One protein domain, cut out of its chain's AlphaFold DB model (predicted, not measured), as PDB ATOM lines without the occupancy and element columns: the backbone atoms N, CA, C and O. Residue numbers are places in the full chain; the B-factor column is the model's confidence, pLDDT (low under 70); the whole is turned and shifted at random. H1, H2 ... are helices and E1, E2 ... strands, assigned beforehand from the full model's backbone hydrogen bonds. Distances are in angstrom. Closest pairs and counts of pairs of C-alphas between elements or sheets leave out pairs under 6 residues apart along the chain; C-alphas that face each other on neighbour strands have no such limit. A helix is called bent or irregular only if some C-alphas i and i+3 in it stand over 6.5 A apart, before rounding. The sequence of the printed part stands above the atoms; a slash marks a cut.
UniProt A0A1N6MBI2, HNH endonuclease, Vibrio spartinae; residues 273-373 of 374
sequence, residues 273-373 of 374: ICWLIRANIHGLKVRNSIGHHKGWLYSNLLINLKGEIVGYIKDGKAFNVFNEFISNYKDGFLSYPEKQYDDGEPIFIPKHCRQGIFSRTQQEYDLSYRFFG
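This is residues 273 to 373 of the 374 residues of the protein "HNH endonuclease" of Vibrio spartinae (UniProt A0A1N6MBI2). Seven short strands, E1 to E7, follow one another round a small, nearly closed barrel-like ring, with the short helix H3 capping one end and H1 packed on the outside across E2 and E3. After E7 a long loop, residues 337 to 350, leads out to H2, which lies away from the sheet, and a second long loop, residues 355 to 368, folds back to H3, its residues 365 to 366 pairing antiparallel with residues 335 to 336 of E7. The printed part has 101 residues with H1, then E1 to E7, then H2 and H3; the sheet's order is E1 E2 E3 E4 E5 E6 E7, antiparallel throughout, a meander, each strand the antiparallel neighbour of the one before. The class is mixed, helices and strands; the whole is compact, with a radius of gyration of the C-alphas of 13.3 A and spans of 38 by 28 by 21 A.

Start at H1, residues 273 to 282, which is on the sheet of E1, 284 to 287, E2, 293 to 298, E3, 301 to 304, E4, 309 to 314, E5, 317 to 320, E6, 325 to 330, and E7, 333 to 336. H1 lies over E2 and E3 at a height over the sheet of 9.1 A; its closest C-alpha to E2 is Ala 279 to Tyr 298, 5.7 A. Follow the hairpins by their atoms within hydrogen-bond range: N 286 and O 295, 2.8 A; N 303 and O 296, 2.8 A; N 302 and O 311, 2.9 A; N 319 and O 312, 2.8 A; N 318 and O 327, 2.8 A; N 328 and O 335, 2.8 A. The sheet is a folded sheet, bent back on itself: E1 E2 E3 E4 face E6 E7, with E5 as the hinge. At its edge strands the closest C-alphas of E1 and E7 are Arg 287 and Phe 333, 5.8 A apart. H2, residues 351 to 354, is not on the sheet. H3, residues 369 to 372, is on it, over none of its strands; its closest C-alpha to E4 is Phe 371 to Val 310, 5.7 A. In H1 every O i to N i+4 pair is within hydrogen-bond range; H2 and H3 are too short for such a pair, and their O i to N i+3 pairs within range are 1 of 1 and 0 of 1.

Find C-alpha 273 at (-37.181, 3.891, 70.180); from there H1 runs 14.0 A to C-alpha 282. E2, E4 and E6 measure 14.4, 14.6 and 14.7 A. H3 ends at C-alpha 372, (-46.588, 15.670, 78.928).

The C-alphas farthest apart are those of Cys 274 and Phe 358, 39.9 A. The printed part has no cut. The links E7 to H2 and H2 to H3 are long, 14 residues each. Mean pLDDT of the printed part is 89.6; residues 355 to 356, 358 to 359 and 361 to 362 are under 70.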
ATOM      1  N   ILE A 273     -38.323   3.317  70.904       84.81
ATOM      2  CA  ILE A 273     -37.181   3.891  70.180       84.81
ATOM      3  C   ILE A 273     -37.570   4.235  68.739       84.81
ATOM      4  O   ILE A 273     -37.294   5.345  68.292       84.81
ATOM      5  N   CYS A 274     -38.256   3.343  68.016       85.75
ATOM      6  CA  CYS A 274     -38.711   3.665  66.662       85.75
ATOM      7  C   CYS A 274     -39.703   4.829  66.649       85.75
ATOM      8  O   CYS A 274     -39.605   5.683  65.769       85.75
ATOM      9  N   TRP A 275     -40.626   4.891  67.613       86.81
ATOM     10  CA  TRP A 275     -41.530   6.035  67.742       86.81
ATOM     11  C   TRP A 275     -40.769   7.333  67.988       86.81
ATOM     12  O   TRP A 275     -41.014   8.314  67.293       86.81
ATOM     13  N   LEU A 276     -39.796   7.317  68.900       87.44
ATOM     14  CA  LEU A 276     -38.956   8.472  69.194       87.44
ATOM     15  C   LEU A 276     -38.165   8.938  67.963       87.44
ATOM     16  O   LEU A 276     -38.142  10.133  67.677       87.44
ATOM     17  N   ILE A 277     -37.554   8.018  67.210       88.44
ATOM     18  CA  ILE A 277     -36.802   8.339  65.987       88.44
ATOM     19  C   ILE A 277     -37.730   8.952  64.934       88.44
ATOM     20  O   ILE A 277     -37.446  10.028  64.410       88.44
ATOM     21  N   ARG A 278     -38.869   8.308  64.650       90.19
ATOM     22  CA  ARG A 278     -39.834   8.800  63.655       90.19
ATOM     23  C   ARG A 278     -40.398  10.165  64.037       90.19
ATOM     24  O   ARG A 278     -40.458  11.047  63.188       90.19
ATOM     25  N   ALA A 279     -40.751  10.348  65.306       89.50
ATOM     26  CA  ALA A 279     -41.220  11.617  65.843       89.50
ATOM     27  C   ALA A 279     -40.162  12.723  65.719       89.50
ATOM     28  O   ALA A 279     -40.490  13.838  65.333       89.50
ATOM     29  N   ASN A 280     -38.886  12.420  65.974       89.88
ATOM     30  CA  ASN A 280     -37.810  13.404  65.833       89.88
ATOM     31  C   ASN A 280     -37.562  13.826  64.382       89.88
ATOM     32  O   ASN A 280     -37.293  15.000  64.137       89.88
ATOM     33  N   ILE A 281     -37.633  12.889  63.433       90.88
ATOM     34  CA  ILE A 281     -37.342  13.163  62.018       90.88
ATOM     35  C   ILE A 281     -38.547  13.803  61.315       90.88
ATOM     36  O   ILE A 281     -38.379  14.722  60.518       90.88
ATOM     37  N   HIS A 282     -39.758  13.315  61.596       92.31
ATOM     38  CA  HIS A 282     -40.964  13.640  60.826       92.31
ATOM     39  C   HIS A 282     -42.088  14.277  61.650       92.31
ATOM     40  O   HIS A 282     -43.082  14.719  61.079       92.31
ATOM     41  N   GLY A 283     -41.988  14.281  62.979       91.50
ATOM     42  CA  GLY A 283     -43.035  14.795  63.855       91.50
ATOM     43  C   GLY A 283     -43.029  16.318  63.955       91.50
ATOM     44  O   GLY A 283     -41.982  16.968  63.974       91.50
ATOM     45  N   LEU A 284     -44.220  16.895  64.083       94.56
ATOM     46  CA  LEU A 284     -44.397  18.308  64.395       94.56
ATOM     47  C   LEU A 284     -44.135  18.532  65.884       94.56
ATOM     48  O   LEU A 284     -44.675  17.818  66.725       94.56
ATOM     49  N   LYS A 285     -43.322  19.532  66.229       95.25
ATOM     50  CA  LYS A 285     -43.025  19.847  67.633       95.25
ATOM     51  C   LYS A 285     -44.265  20.400  68.326       95.25
ATOM     52  O   LYS A 285     -44.842  21.381  67.863       95.25
ATOM     53  N   VAL A 286     -44.605  19.817  69.467       94.94
ATOM     54  CA  VAL A 286     -45.620  20.332  70.384       94.94
ATOM     55  C   VAL A 286     -44.934  21.186  71.440       94.94
ATOM     56  O   VAL A 286     -43.949  20.763  72.062       94.94
ATOM     57  N   ARG A 287     -45.428  22.409  71.620       92.25
ATOM     58  CA  ARG A 287     -44.860  23.385  72.550       92.25
ATOM     59  C   ARG A 287     -45.900  23.845  73.560       92.25
ATOM     60  O   ARG A 287     -47.089  23.887  73.267       92.25
ATOM     61  N   ASN A 288     -45.417  24.191  74.745       88.50
ATOM     62  CA  ASN A 288     -46.215  24.848  75.772       88.50
ATOM     63  C   ASN A 288     -46.336  26.360  75.468       88.50
ATOM     64  O   ASN A 288     -45.688  26.867  74.546       88.50
ATOM     65  N   SER A 289     -47.100  27.111  76.260       83.69
ATOM     66  CA  SER A 289     -47.325  28.549  76.033       83.69
ATOM     67  C   SER A 289     -46.075  29.427  76.166       83.69
ATOM     68  O   SER A 289     -46.098  30.587  75.766       83.69
ATOM     69  N   ILE A 290     -44.994  28.902  76.749       83.12
ATOM     70  CA  ILE A 290     -43.690  29.577  76.891       83.12
ATOM     71  C   ILE A 290     -42.750  29.187  75.725       83.12
ATOM     72  O   ILE A 290     -41.641  29.695  75.595       83.12
ATOM     73  N   GLY A 291     -43.181  28.287  74.837       84.81
ATOM     74  CA  GLY A 291     -42.386  27.789  73.716       84.81
ATOM     75  C   GLY A 291     -41.480  26.604  74.066       84.81
ATOM     76  O   GLY A 291     -40.747  26.124  73.197       84.81
ATOM     77  N   HIS A 292     -41.539  26.086  75.298       89.75
ATOM     78  CA  HIS A 292     -40.816  24.876  75.675       89.75
ATOM     79  C   HIS A 292     -41.365  23.677  74.911       89.75
ATOM     80  O   HIS A 292     -42.570  23.435  74.857       89.75
ATOM     81  N   HIS A 293     -40.452  22.903  74.342       93.62
ATOM     82  CA  HIS A 293     -40.772  21.686  73.620       93.62
ATOM     83  C   HIS A 293     -41.184  20.576  74.595       93.62
ATOM     84  O   HIS A 293     -40.403  20.193  75.465       93.62
ATOM     85  N   LYS A 294     -42.410  20.069  74.446       94.06
ATOM     86  CA  LYS A 294     -42.998  19.054  75.334       94.06
ATOM     87  C   LYS A 294     -43.057  17.659  74.705       94.06
ATOM     88  O   LYS A 294     -43.050  16.663  75.424       94.06
ATOM     89  N   GLY A 295     -43.067  17.580  73.380       94.69
ATOM     90  CA  GLY A 295     -43.134  16.324  72.639       94.69
ATOM     91  C   GLY A 295     -43.433  16.564  71.167       94.69
ATOM     92  O   GLY A 295     -43.277  17.677  70.666       94.69
ATOM     93  N   TRP A 296     -43.906  15.531  70.483       96.25
ATOM     94  CA  TRP A 296     -44.203  15.582  69.056       96.25
ATOM     95  C   TRP A 296     -45.623  15.123  68.752       96.25
ATOM     96  O   TRP A 296     -46.179  14.276  69.449       96.25
ATOM     97  N   LEU A 297     -46.169  15.643  67.659       96.25
ATOM     98  CA  LEU A 297     -47.301  15.075  66.947       96.25
ATOM     99  C   LEU A 297     -46.776  14.335  65.717       96.25
ATOM    100  O   LEU A 297     -46.164  14.943  64.837       96.25
ATOM    101  N   TYR A 298     -47.036  13.034  65.631       94.50
ATOM    102  CA  TYR A 298     -46.669  12.223  64.472       94.50
ATOM    103  C   TYR A 298     -47.781  11.221  64.164       94.50
ATOM    104  O   TYR A 298     -48.214  10.487  65.046       94.50
ATOM    105  N   SER A 299     -48.265  11.205  62.918       92.06
ATOM    106  CA  SER A 299     -49.384  10.349  62.478       92.06
ATOM    107  C   SER A 299     -50.615  10.432  63.393       92.06
ATOM    108  O   SER A 299     -51.178   9.410  63.773       92.06
ATOM    109  N   ASN A 300     -51.014  11.651  63.773       94.31
ATOM    110  CA  ASN A 300     -52.102  11.945  64.720       94.31
ATOM    111  C   ASN A 300     -51.882  11.460  66.164       94.31
ATOM    112  O   ASN A 300     -52.790  11.574  66.979       94.31
ATOM    113  N   LEU A 301     -50.695  10.966  66.516       95.19
ATOM    114  CA  LEU A 301     -50.357  10.527  67.870       95.19
ATOM    115  C   LEU A 301     -49.501  11.573  68.580       95.19
ATOM    116  O   LEU A 301     -48.539  12.095  68.011       95.19
ATOM    117  N   LEU A 302     -49.834  11.843  69.840       95.81
ATOM    118  CA  LEU A 302     -49.033  12.666  70.738       95.81
ATOM    119  C   LEU A 302     -47.987  11.782  71.414       95.81
ATOM    120  O   LEU A 302     -48.332  10.825  72.109       95.81
ATOM    121  N   ILE A 303     -46.714  12.108  71.211       94.75
ATOM    122  CA  ILE A 303     -45.569  11.319  71.669       94.75
ATOM    123  C   ILE A 303     -44.713  12.179  72.594       94.75
ATOM    124  O   ILE A 303     -44.266  13.262  72.211       94.75
ATOM    125  N   ASN A 304     -44.480  11.710  73.819       93.56
ATOM    126  CA  ASN A 304     -43.657  12.426  74.791       93.56
ATOM    127  C   ASN A 304     -42.151  12.304  74.483       93.56
ATOM    128  O   ASN A 304     -41.724  11.515  73.639       93.56
ATOM    129  N   LEU A 305     -41.318  13.045  75.221       92.19
ATOM    130  CA  LEU A 305     -39.853  13.028  75.063       92.19
ATOM    131  C   LEU A 305     -39.196  11.654  75.308       92.19
ATOM    132  O   LEU A 305     -38.044  11.455  74.933       92.19
ATOM    133  N   LYS A 306     -39.920  10.702  75.907       90.50
ATOM    134  CA  LYS A 306     -39.474   9.321  76.149       90.50
ATOM    135  C   LYS A 306     -39.903   8.348  75.040       90.50
ATOM    136  O   LYS A 306     -39.613   7.157  75.137       90.50
ATOM    137  N   GLY A 307     -40.592   8.826  73.999       88.62
ATOM    138  CA  GLY A 307     -41.105   7.994  72.908       88.62
ATOM    139  C   GLY A 307     -42.390   7.238  73.256       88.62
ATOM    140  O   GLY A 307     -42.693   6.225  72.628       88.62
ATOM    141  N   GLU A 308     -43.130   7.683  74.272       92.25
ATOM    142  CA  GLU A 308     -44.384   7.064  74.709       92.25
ATOM    143  C   GLU A 308     -45.575   7.815  74.118       92.25
ATOM    144  O   GLU A 308     -45.598   9.048  74.113       92.25
ATOM    145  N   ILE A 309     -46.575   7.071  73.641       93.50
ATOM    146  CA  ILE A 309     -47.820   7.648  73.129       93.50
ATOM    147  C   ILE A 309     -48.692   8.031  74.324       93.50
ATOM    148  O   ILE A 309     -49.097   7.161  75.091       93.50
ATOM    149  N   VAL A 310     -48.977   9.321  74.467       94.62
ATOM    150  CA  VAL A 310     -49.729   9.904  75.595       94.62
ATOM    151  C   VAL A 310     -51.136  10.363  75.204       94.62
ATOM    152  O   VAL A 310     -51.943  10.737  76.051       94.62
ATOM    153  N   GLY A 311     -51.455  10.315  73.914       96.06
ATOM    154  CA  GLY A 311     -52.758  10.698  73.393       96.06
ATOM    155  C   GLY A 311     -52.776  10.711  71.873       96.06
ATOM    156  O   GLY A 311     -51.821  10.291  71.215       96.06
ATOM    157  N   TYR A 312     -53.864  11.216  71.317       96.88
ATOM    158  CA  TYR A 312     -54.045  11.347  69.879       96.88
ATOM    159  C   TYR A 312     -54.882  12.575  69.536       96.88
ATOM    160  O   TYR A 312     -55.534  13.167  70.395       96.88
ATOM    161  N   ILE A 313     -54.852  12.955  68.265       97.38
ATOM    162  CA  ILE A 313     -55.599  14.081  67.720       97.38
ATOM    163  C   ILE A 313     -56.587  13.567  66.686       97.38
ATOM    164  O   ILE A 313     -56.235  12.780  65.807       97.38
ATOM    165  N   LYS A 314     -57.825  14.032  66.778       96.69
ATOM    166  CA  LYS A 314     -58.883  13.743  65.820       96.69
ATOM    167  C   LYS A 314     -59.714  15.002  65.616       96.69
ATOM    168  O   LYS A 314     -60.154  15.601  66.589       96.69
ATOM    169  N   ASP A 315     -59.895  15.411  64.363       94.62
ATOM    170  CA  ASP A 315     -60.717  16.571  63.990       94.62
ATOM    171  C   ASP A 315     -60.328  17.866  64.740       94.62
ATOM    172  O   ASP A 315     -61.178  18.618  65.210       94.62
ATOM    173  N   GLY A 316     -59.019  18.101  64.913       94.12
ATOM    174  CA  GLY A 316     -58.489  19.266  65.640       94.12
ATOM    175  C   GLY A 316     -58.651  19.206  67.164       94.12
ATOM    176  O   GLY A 316     -58.314  20.165  67.851       94.12
ATOM    177  N   LYS A 317     -59.135  18.086  67.710       97.00
ATOM    178  CA  LYS A 317     -59.313  17.852  69.147       97.00
ATOM    179  C   LYS A 317     -58.318  16.818  69.653       97.00
ATOM    180  O   LYS A 317     -58.099  15.796  69.004       97.00
ATOM    181  N   ALA A 318     -57.722  17.079  70.807       97.31
ATOM    182  CA  ALA A 318     -56.758  16.204  71.451       97.31
ATOM    183  C   ALA A 318     -57.421  15.383  72.563       97.31
ATOM    184  O   ALA A 318     -58.113  15.923  73.432       97.31
ATOM    185  N   PHE A 319     -57.161  14.079  72.542       97.44
ATOM    186  CA  PHE A 319     -57.708  13.096  73.467       97.44
ATOM    187  C   PHE A 319     -56.585  12.328  74.153       97.44
ATOM    188  O   PHE A 319     -55.575  11.998  73.524       97.44
ATOM    189  N   ASN A 320     -56.753  12.015  75.437       94.69
ATOM    190  CA  ASN A 320     -55.826  11.121  76.129       94.69
ATOM    191  C   ASN A 320     -56.041   9.654  75.706       94.69
ATOM    192  O   ASN A 320     -56.958   9.317  74.955       94.69
ATOM    193  N   VAL A 321     -55.209   8.746  76.219       94.00
ATOM    194  CA  VAL A 321     -55.309   7.307  75.905       94.00
ATOM    195  C   VAL A 321     -56.578   6.624  76.446       94.00
ATOM    196  O   VAL A 321     -56.838   5.474  76.108       94.00
ATOM    197  N   PHE A 322     -57.368   7.312  77.276       92.69
ATOM    198  CA  PHE A 322     -58.675   6.857  77.755       92.69
ATOM    199  C   PHE A 322     -59.846   7.429  76.937       92.69
ATOM    200  O   PHE A 322     -60.995   7.233  77.316       92.69
ATOM    201  N   ASN A 323     -59.575   8.097  75.809       93.75
ATOM    202  CA  ASN A 323     -60.568   8.781  74.967       93.75
ATOM    203  C   ASN A 323     -61.277   9.967  75.646       93.75
ATOM    204  O   ASN A 323     -62.348  10.381  75.206       93.75
ATOM    205  N   GLU A 324     -60.685  10.544  76.690       94.31
ATOM    206  CA  GLU A 324     -61.156  11.797  77.283       94.31
ATOM    207  C   GLU A 324     -60.679  12.969  76.423       94.31
ATOM    208  O   GLU A 324     -59.492  13.050  76.093       94.31
ATOM    209  N   PHE A 325     -61.585  13.883  76.077       96.31
ATOM    210  CA  PHE A 325     -61.223  15.151  75.450       96.31
ATOM    211  C   PHE A 325     -60.476  16.039  76.451       96.31
ATOM    212  O   PHE A 325     -60.905  16.178  77.593       96.31
ATOM    213  N   ILE A 326     -59.371  16.644  76.017       95.88
ATOM    214  CA  ILE A 326     -58.531  17.481  76.884       95.88
ATOM    215  C   ILE A 326     -58.411  18.903  76.352       95.88
ATOM    216  O   ILE A 326     -58.476  19.857  77.113       95.88
ATOM    217  N   SER A 327     -58.160  19.068  75.057       96.19
ATOM    218  CA  SER A 327     -57.906  20.392  74.494       96.19
ATOM    219  C   SER A 327     -58.145  20.415  72.996       96.19
ATOM    220  O   SER A 327     -58.170  19.377  72.331       96.19
ATOM    221  N   ASN A 328     -58.237  21.616  72.441       96.12
ATOM    222  CA  ASN A 328     -58.078  21.803  71.010       96.12
ATOM    223  C   ASN A 328     -56.589  21.692  70.651       96.12
ATOM    224  O   ASN A 328     -55.705  21.850  71.502       96.12
ATOM    225  N   TYR A 329     -56.315  21.379  69.390       94.75
ATOM    226  CA  TYR A 329     -54.980  21.395  68.820       94.75
ATOM    227  C   TYR A 329     -54.925  22.347  67.636       94.75
ATOM    228  O   TYR A 329     -55.685  22.202  66.675       94.75
ATOM    229  N   LYS A 330     -53.977  23.281  67.681       91.44
ATOM    230  CA  LYS A 330     -53.736  24.231  66.598       91.44
ATOM    231  C   LYS A 330     -52.254  24.572  66.518       91.44
ATOM    232  O   LYS A 330     -51.656  24.967  67.510       91.44
ATOM    233  N   ASP A 331     -51.654  24.394  65.343       87.00
ATOM    234  CA  ASP A 331     -50.281  24.823  65.032       87.00
ATOM    235  C   ASP A 331     -49.201  24.373  66.043       87.00
ATOM    236  O   ASP A 331     -48.255  25.102  66.338       87.00
ATOM    237  N   GLY A 332     -49.320  23.156  66.590       88.12
ATOM    238  CA  GLY A 332     -48.364  22.635  67.579       88.12
ATOM    239  C   GLY A 332     -48.660  23.023  69.031       88.12
ATOM    240  O   GLY A 332     -47.860  22.697  69.910       88.12
ATOM    241  N   PHE A 333     -49.797  23.666  69.297       91.38
ATOM    242  CA  PHE A 333     -50.252  24.038  70.633       91.38
ATOM    243  C   PHE A 333     -51.476  23.223  71.047       91.38
ATOM    244  O   PHE A 333     -52.346  22.919  70.230       91.38
ATOM    245  N   LEU A 334     -51.506  22.844  72.326       94.25
ATOM    246  CA  LEU A 334     -52.612  22.144  72.974       94.25
ATOM    247  C   LEU A 334     -53.256  23.099  73.969       94.25
ATOM    248  O   LEU A 334     -52.682  23.365  75.028       94.25
ATOM    249  N   SER A 335     -54.416  23.634  73.612       93.31
ATOM    250  CA  SER A 335     -55.016  24.734  74.356       93.31
ATOM    251  C   SER A 335     -56.539  24.699  74.378       93.31
ATOM    252  O   SER A 335     -57.187  24.001  73.593       93.31
ATOM    253  N   TYR A 336     -57.113  25.421  75.335       94.44
ATOM    254  CA  TYR A 336     -58.554  25.607  75.460       94.44
ATOM    255  C   TYR A 336     -58.866  27.075  75.789       94.44
ATOM    256  O   TYR A 336     -58.137  27.671  76.585       94.44
ATOM    257  N   PRO A 337     -59.902  27.683  75.184       91.62
ATOM    258  CA  PRO A 337     -60.160  29.117  75.330       91.62
ATOM    259  C   PRO A 337     -60.677  29.510  76.720       91.62
ATOM    260  O   PRO A 337     -60.397  30.608  77.186       91.62
ATOM    261  N   GLU A 338     -61.389  28.613  77.400       92.44
ATOM    262  CA  GLU A 338     -62.083  28.914  78.656       92.44
ATOM    263  C   GLU A 338     -61.419  28.264  79.879       92.44
ATOM    264  O   GLU A 338     -60.641  27.314  79.773       92.44
ATOM    265  N   LYS A 339     -61.756  28.755  81.080       91.94
ATOM    266  CA  LYS A 339     -61.273  28.191  82.361       91.94
ATOM    267  C   LYS A 339     -62.064  26.954  82.827       91.94
ATOM    268  O   LYS A 339     -61.809  26.430  83.917       91.94
ATOM    269  N   GLN A 340     -63.041  26.513  82.044       95.00
ATOM    270  CA  GLN A 340     -63.908  25.359  82.285       95.00
ATOM    271  C   GLN A 340     -64.388  24.793  80.947       95.00
ATOM    272  O   GLN A 340     -64.412  25.525  79.958       95.00
ATOM    273  N   TYR A 341     -64.796  23.528  80.916       95.38
ATOM    274  CA  TYR A 341     -65.461  22.953  79.747       95.38
ATOM    275  C   TYR A 341     -66.943  23.352  79.679       95.38
ATOM    276  O   TYR A 341     -67.505  23.912  80.625       95.38
ATOM    277  N   ASP A 342     -67.586  23.037  78.553       91.38
ATOM    278  CA  ASP A 342     -68.991  23.376  78.279       91.38
ATOM    279  C   ASP A 342     -69.973  22.728  79.272       91.38
ATOM    280  O   ASP A 342     -71.073  23.234  79.488       91.38
ATOM    281  N   ASP A 343     -69.576  21.620  79.901       90.31
ATOM    282  CA  ASP A 343     -70.342  20.925  80.939       90.31
ATOM    283  C   ASP A 343     -70.136  21.506  82.353       90.31
ATOM    284  O   ASP A 343     -70.702  21.001  83.325       90.31
ATOM    285  N   GLY A 344     -69.330  22.566  82.472       91.94
ATOM    286  CA  GLY A 344     -69.007  23.237  83.725       91.94
ATOM    287  C   GLY A 344     -67.843  22.624  84.505       91.94
ATOM    288  O   GLY A 344     -67.499  23.170  85.558       91.94
ATOM    289  N   GLU A 345     -67.216  21.541  84.022       96.06
ATOM    290  CA  GLU A 345     -66.046  20.958  84.683       96.06
ATOM    291  C   GLU A 345     -64.886  21.981  84.683       96.06
ATOM    292  O   GLU A 345     -64.465  22.449  83.617       96.06
ATOM    293  N   PRO A 346     -64.352  22.362  85.862       96.88
ATOM    294  CA  PRO A 346     -63.276  23.339  85.948       96.88
ATOM    295  C   PRO A 346     -61.968  22.778  85.385       96.88
ATOM    296  O   PRO A 346     -61.617  21.618  85.595       96.88
ATOM    297  N   ILE A 347     -61.193  23.636  84.724       95.38
ATOM    298  CA  ILE A 347     -59.882  23.284  84.182       95.38
ATOM    299  C   ILE A 347     -58.801  23.859  85.097       95.38
ATOM    300  O   ILE A 347     -58.775  25.060  85.376       95.38
ATOM    301  N   PHE A 348     -57.879  23.008  85.551       93.00
ATOM    302  CA  PHE A 348     -56.683  23.481  86.242       93.00
ATOM    303  C   PHE A 348     -55.785  24.236  85.261       93.00
ATOM    304  O   PHE A 348     -55.391  23.707  84.226       93.00
ATOM    305  N   ILE A 349     -55.416  25.465  85.608       88.38
ATOM    306  CA  ILE A 349     -54.537  26.292  84.782       88.38
ATOM    307  C   ILE A 349     -53.309  26.654  85.618       88.38
ATOM    308  O   ILE A 349     -53.461  27.356  86.621       88.38
ATOM    309  N   PRO A 350     -52.092  26.239  85.221       82.38
ATOM    310  CA  PRO A 350     -50.871  26.618  85.922       82.38
ATOM    311  C   PRO A 350     -50.734  28.138  86.056       82.38
ATOM    312  O   PRO A 350     -51.098  28.890  85.147       82.38
ATOM    313  N   LYS A 351     -50.148  28.622  87.156       78.88
ATOM    314  CA  LYS A 351     -50.045  30.069  87.414       78.88
ATOM    315  C   LYS A 351     -49.332  30.825  86.287       78.88
ATOM    316  O   LYS A 351     -49.767  31.906  85.895       78.88
ATOM    317  N   HIS A 352     -48.272  30.237  85.732       74.38
ATOM    318  CA  HIS A 352     -47.524  30.815  84.616       74.38
ATOM    319  C   HIS A 352     -48.342  30.880  83.311       74.38
ATOM    320  O   HIS A 352     -48.067  31.709  82.447       74.38
ATOM    321  N   CYS A 353     -49.364  30.031  83.154       75.12
ATOM    322  CA  CYS A 353     -50.284  30.078  82.018       75.12
ATOM    323  C   CYS A 353     -51.297  31.220  82.144       75.12
ATOM    324  O   CYS A 353     -51.704  31.761  81.121       75.12
ATOM    325  N   ARG A 354     -51.666  31.601  83.373       74.25
ATOM    326  CA  ARG A 354     -52.569  32.733  83.648       74.25
ATOM    327  C   ARG A 354     -51.870  34.074  83.448       74.25
ATOM    328  O   ARG A 354     -52.425  34.993  82.854       74.25
ATOM    329  N   GLN A 355     -50.633  34.175  83.930       67.81
ATOM    330  CA  GLN A 355     -49.836  35.390  83.819       67.81
ATOM    331  C   GLN A 355     -49.460  35.651  82.352       67.81
ATOM    332  O   GLN A 355     -48.810  34.835  81.698       67.81
ATOM    333  N   GLY A 356     -49.885  36.803  81.831       62.44
ATOM    334  CA  GLY A 356     -49.571  37.229  80.468       62.44
ATOM    335  C   GLY A 356     -50.437  36.600  79.376       62.44
ATOM    336  O   GLY A 356     -50.040  36.643  78.220       62.44
ATOM    337  N   ILE A 357     -51.615  36.037  79.682       71.06
ATOM    338  CA  ILE A 357     -52.536  35.586  78.621       71.06
ATOM    339  C   ILE A 357     -52.929  36.738  77.681       71.06
ATOM    340  O   ILE A 357     -52.945  36.568  76.467       71.06
ATOM    341  N   PHE A 358     -53.126  37.942  78.228       67.19
ATOM    342  CA  PHE A 358     -53.469  39.142  77.460       67.19
ATOM    343  C   PHE A 358     -52.344  39.647  76.548       67.19
ATOM    344  O   PHE A 358     -52.616  40.404  75.622       67.19
ATOM    345  N   SER A 359     -51.093  39.235  76.783       63.81
ATOM    346  CA  SER A 359     -49.955  39.586  75.925       63.81
ATOM    347  C   SER A 359     -49.631  38.516  74.877       63.81
ATOM    348  O   SER A 359     -48.715  38.706  74.078       63.81
ATOM    349  N   ARG A 360     -50.368  37.395  74.853       71.25
ATOM    350  CA  ARG A 360     -50.186  36.321  73.868       71.25
ATOM    351  C   ARG A 360     -51.024  36.570  72.622       71.25
ATOM    352  O   ARG A 360     -52.146  37.058  72.689       71.25
ATOM    353  N   THR A 361     -50.493  36.142  71.480       65.94
ATOM    354  CA  THR A 361     -51.208  36.150  70.194       65.94
ATOM    355  C   THR A 361     -52.426  35.221  70.204       65.94
ATOM    356  O   THR A 361     -53.408  35.490  69.523       65.94
ATOM    357  N   GLN A 362     -52.368  34.137  70.984       68.38
ATOM    358  CA  GLN A 362     -53.493  33.242  71.248       68.38
ATOM    359  C   GLN A 362     -53.882  33.367  72.723       68.38
ATOM    360  O   GLN A 362     -53.098  33.018  73.609       68.38
ATOM    361  N   GLN A 363     -55.086  33.876  72.977       81.06
ATOM    362  CA  GLN A 363     -55.660  34.027  74.316       81.06
ATOM    363  C   GLN A 363     -56.325  32.721  74.773       81.06
ATOM    364  O   GLN A 363     -57.498  32.695  75.118       81.06
ATOM    365  N   GLU A 364     -55.577  31.621  74.731       88.38
ATOM    366  CA  GLU A 364     -56.043  30.308  75.177       88.38
ATOM    367  C   GLU A 364     -55.126  29.764  76.282       88.38
ATOM    368  O   GLU A 364     -53.945  30.121  76.390       88.38
ATOM    369  N   TYR A 365     -55.673  28.890  77.122       90.19
ATOM    370  CA  TYR A 365     -54.959  28.253  78.220       90.19
ATOM    371  C   TYR A 365     -54.249  26.991  77.746       90.19
ATOM    372  O   TYR A 365     -54.849  26.132  77.111       90.19
ATOM    373  N   ASP A 366     -52.969  26.870  78.083       91.19
ATOM    374  CA  ASP A 366     -52.146  25.716  77.731       91.19
ATOM    375  C   ASP A 366     -52.459  24.507  78.616       91.19
ATOM    376  O   ASP A 366     -52.323  24.558  79.841       91.19
ATOM    377  N   LEU A 367     -52.839  23.412  77.958       93.88
ATOM    378  CA  LEU A 367     -53.186  22.132  78.568       93.88
ATOM    379  C   LEU A 367     -52.214  21.010  78.181       93.88
ATOM    380  O   LEU A 367     -52.467  19.841  78.471       93.88
ATOM    381  N   SER A 368     -51.062  21.334  77.588       92.81
ATOM    382  CA  SER A 368     -50.021  20.357  77.244       92.81
ATOM    383  C   SER A 368     -49.541  19.550  78.459       92.81
ATOM    384  O   SER A 368     -49.184  18.378  78.319       92.81
ATOM    385  N   TYR A 369     -49.606  20.119  79.669       90.94
ATOM    386  CA  TYR A 369     -49.244  19.425  80.908       90.94
ATOM    387  C   TYR A 369     -50.101  18.174  81.174       90.94
ATOM    388  O   TYR A 369     -49.612  17.225  81.783       90.94
ATOM    389  N   ARG A 370     -51.346  18.125  80.674       93.19
ATOM    390  CA  ARG A 370     -52.233  16.952  80.789       93.19
ATOM    391  C   ARG A 370     -51.741  15.751  79.976       93.19
ATOM    392  O   ARG A 370     -52.142  14.628  80.266       93.19
ATOM    393  N   PHE A 371     -50.871  15.983  78.992       94.00
ATOM    394  CA  PHE A 371     -50.274  14.956  78.133       94.00
ATOM    395  C   PHE A 371     -48.797  14.703  78.437       94.00
ATOM    396  O   PHE A 371     -48.318  13.582  78.296       94.00
ATOM    397  N   PHE A 372     -48.051  15.736  78.829       91.88
ATOM    398  CA  PHE A 372     -46.588  15.670  78.928       91.88
ATOM    399  C   PHE A 372     -46.042  15.926  80.335       91.88
ATOM    400  O   PHE A 372     -44.843  15.761  80.556       91.88
ATOM    401  N   GLY A 373     -46.899  16.297  81.285       86.06
ATOM    402  CA  GLY A 373     -46.508  16.702  82.631       86.06
ATOM    403  C   GLY A 373     -46.135  18.180  82.717       86.06
ATOM    404  O   GLY A 373     -45.948  18.857  81.695       86.06
TER     405      GLY A 373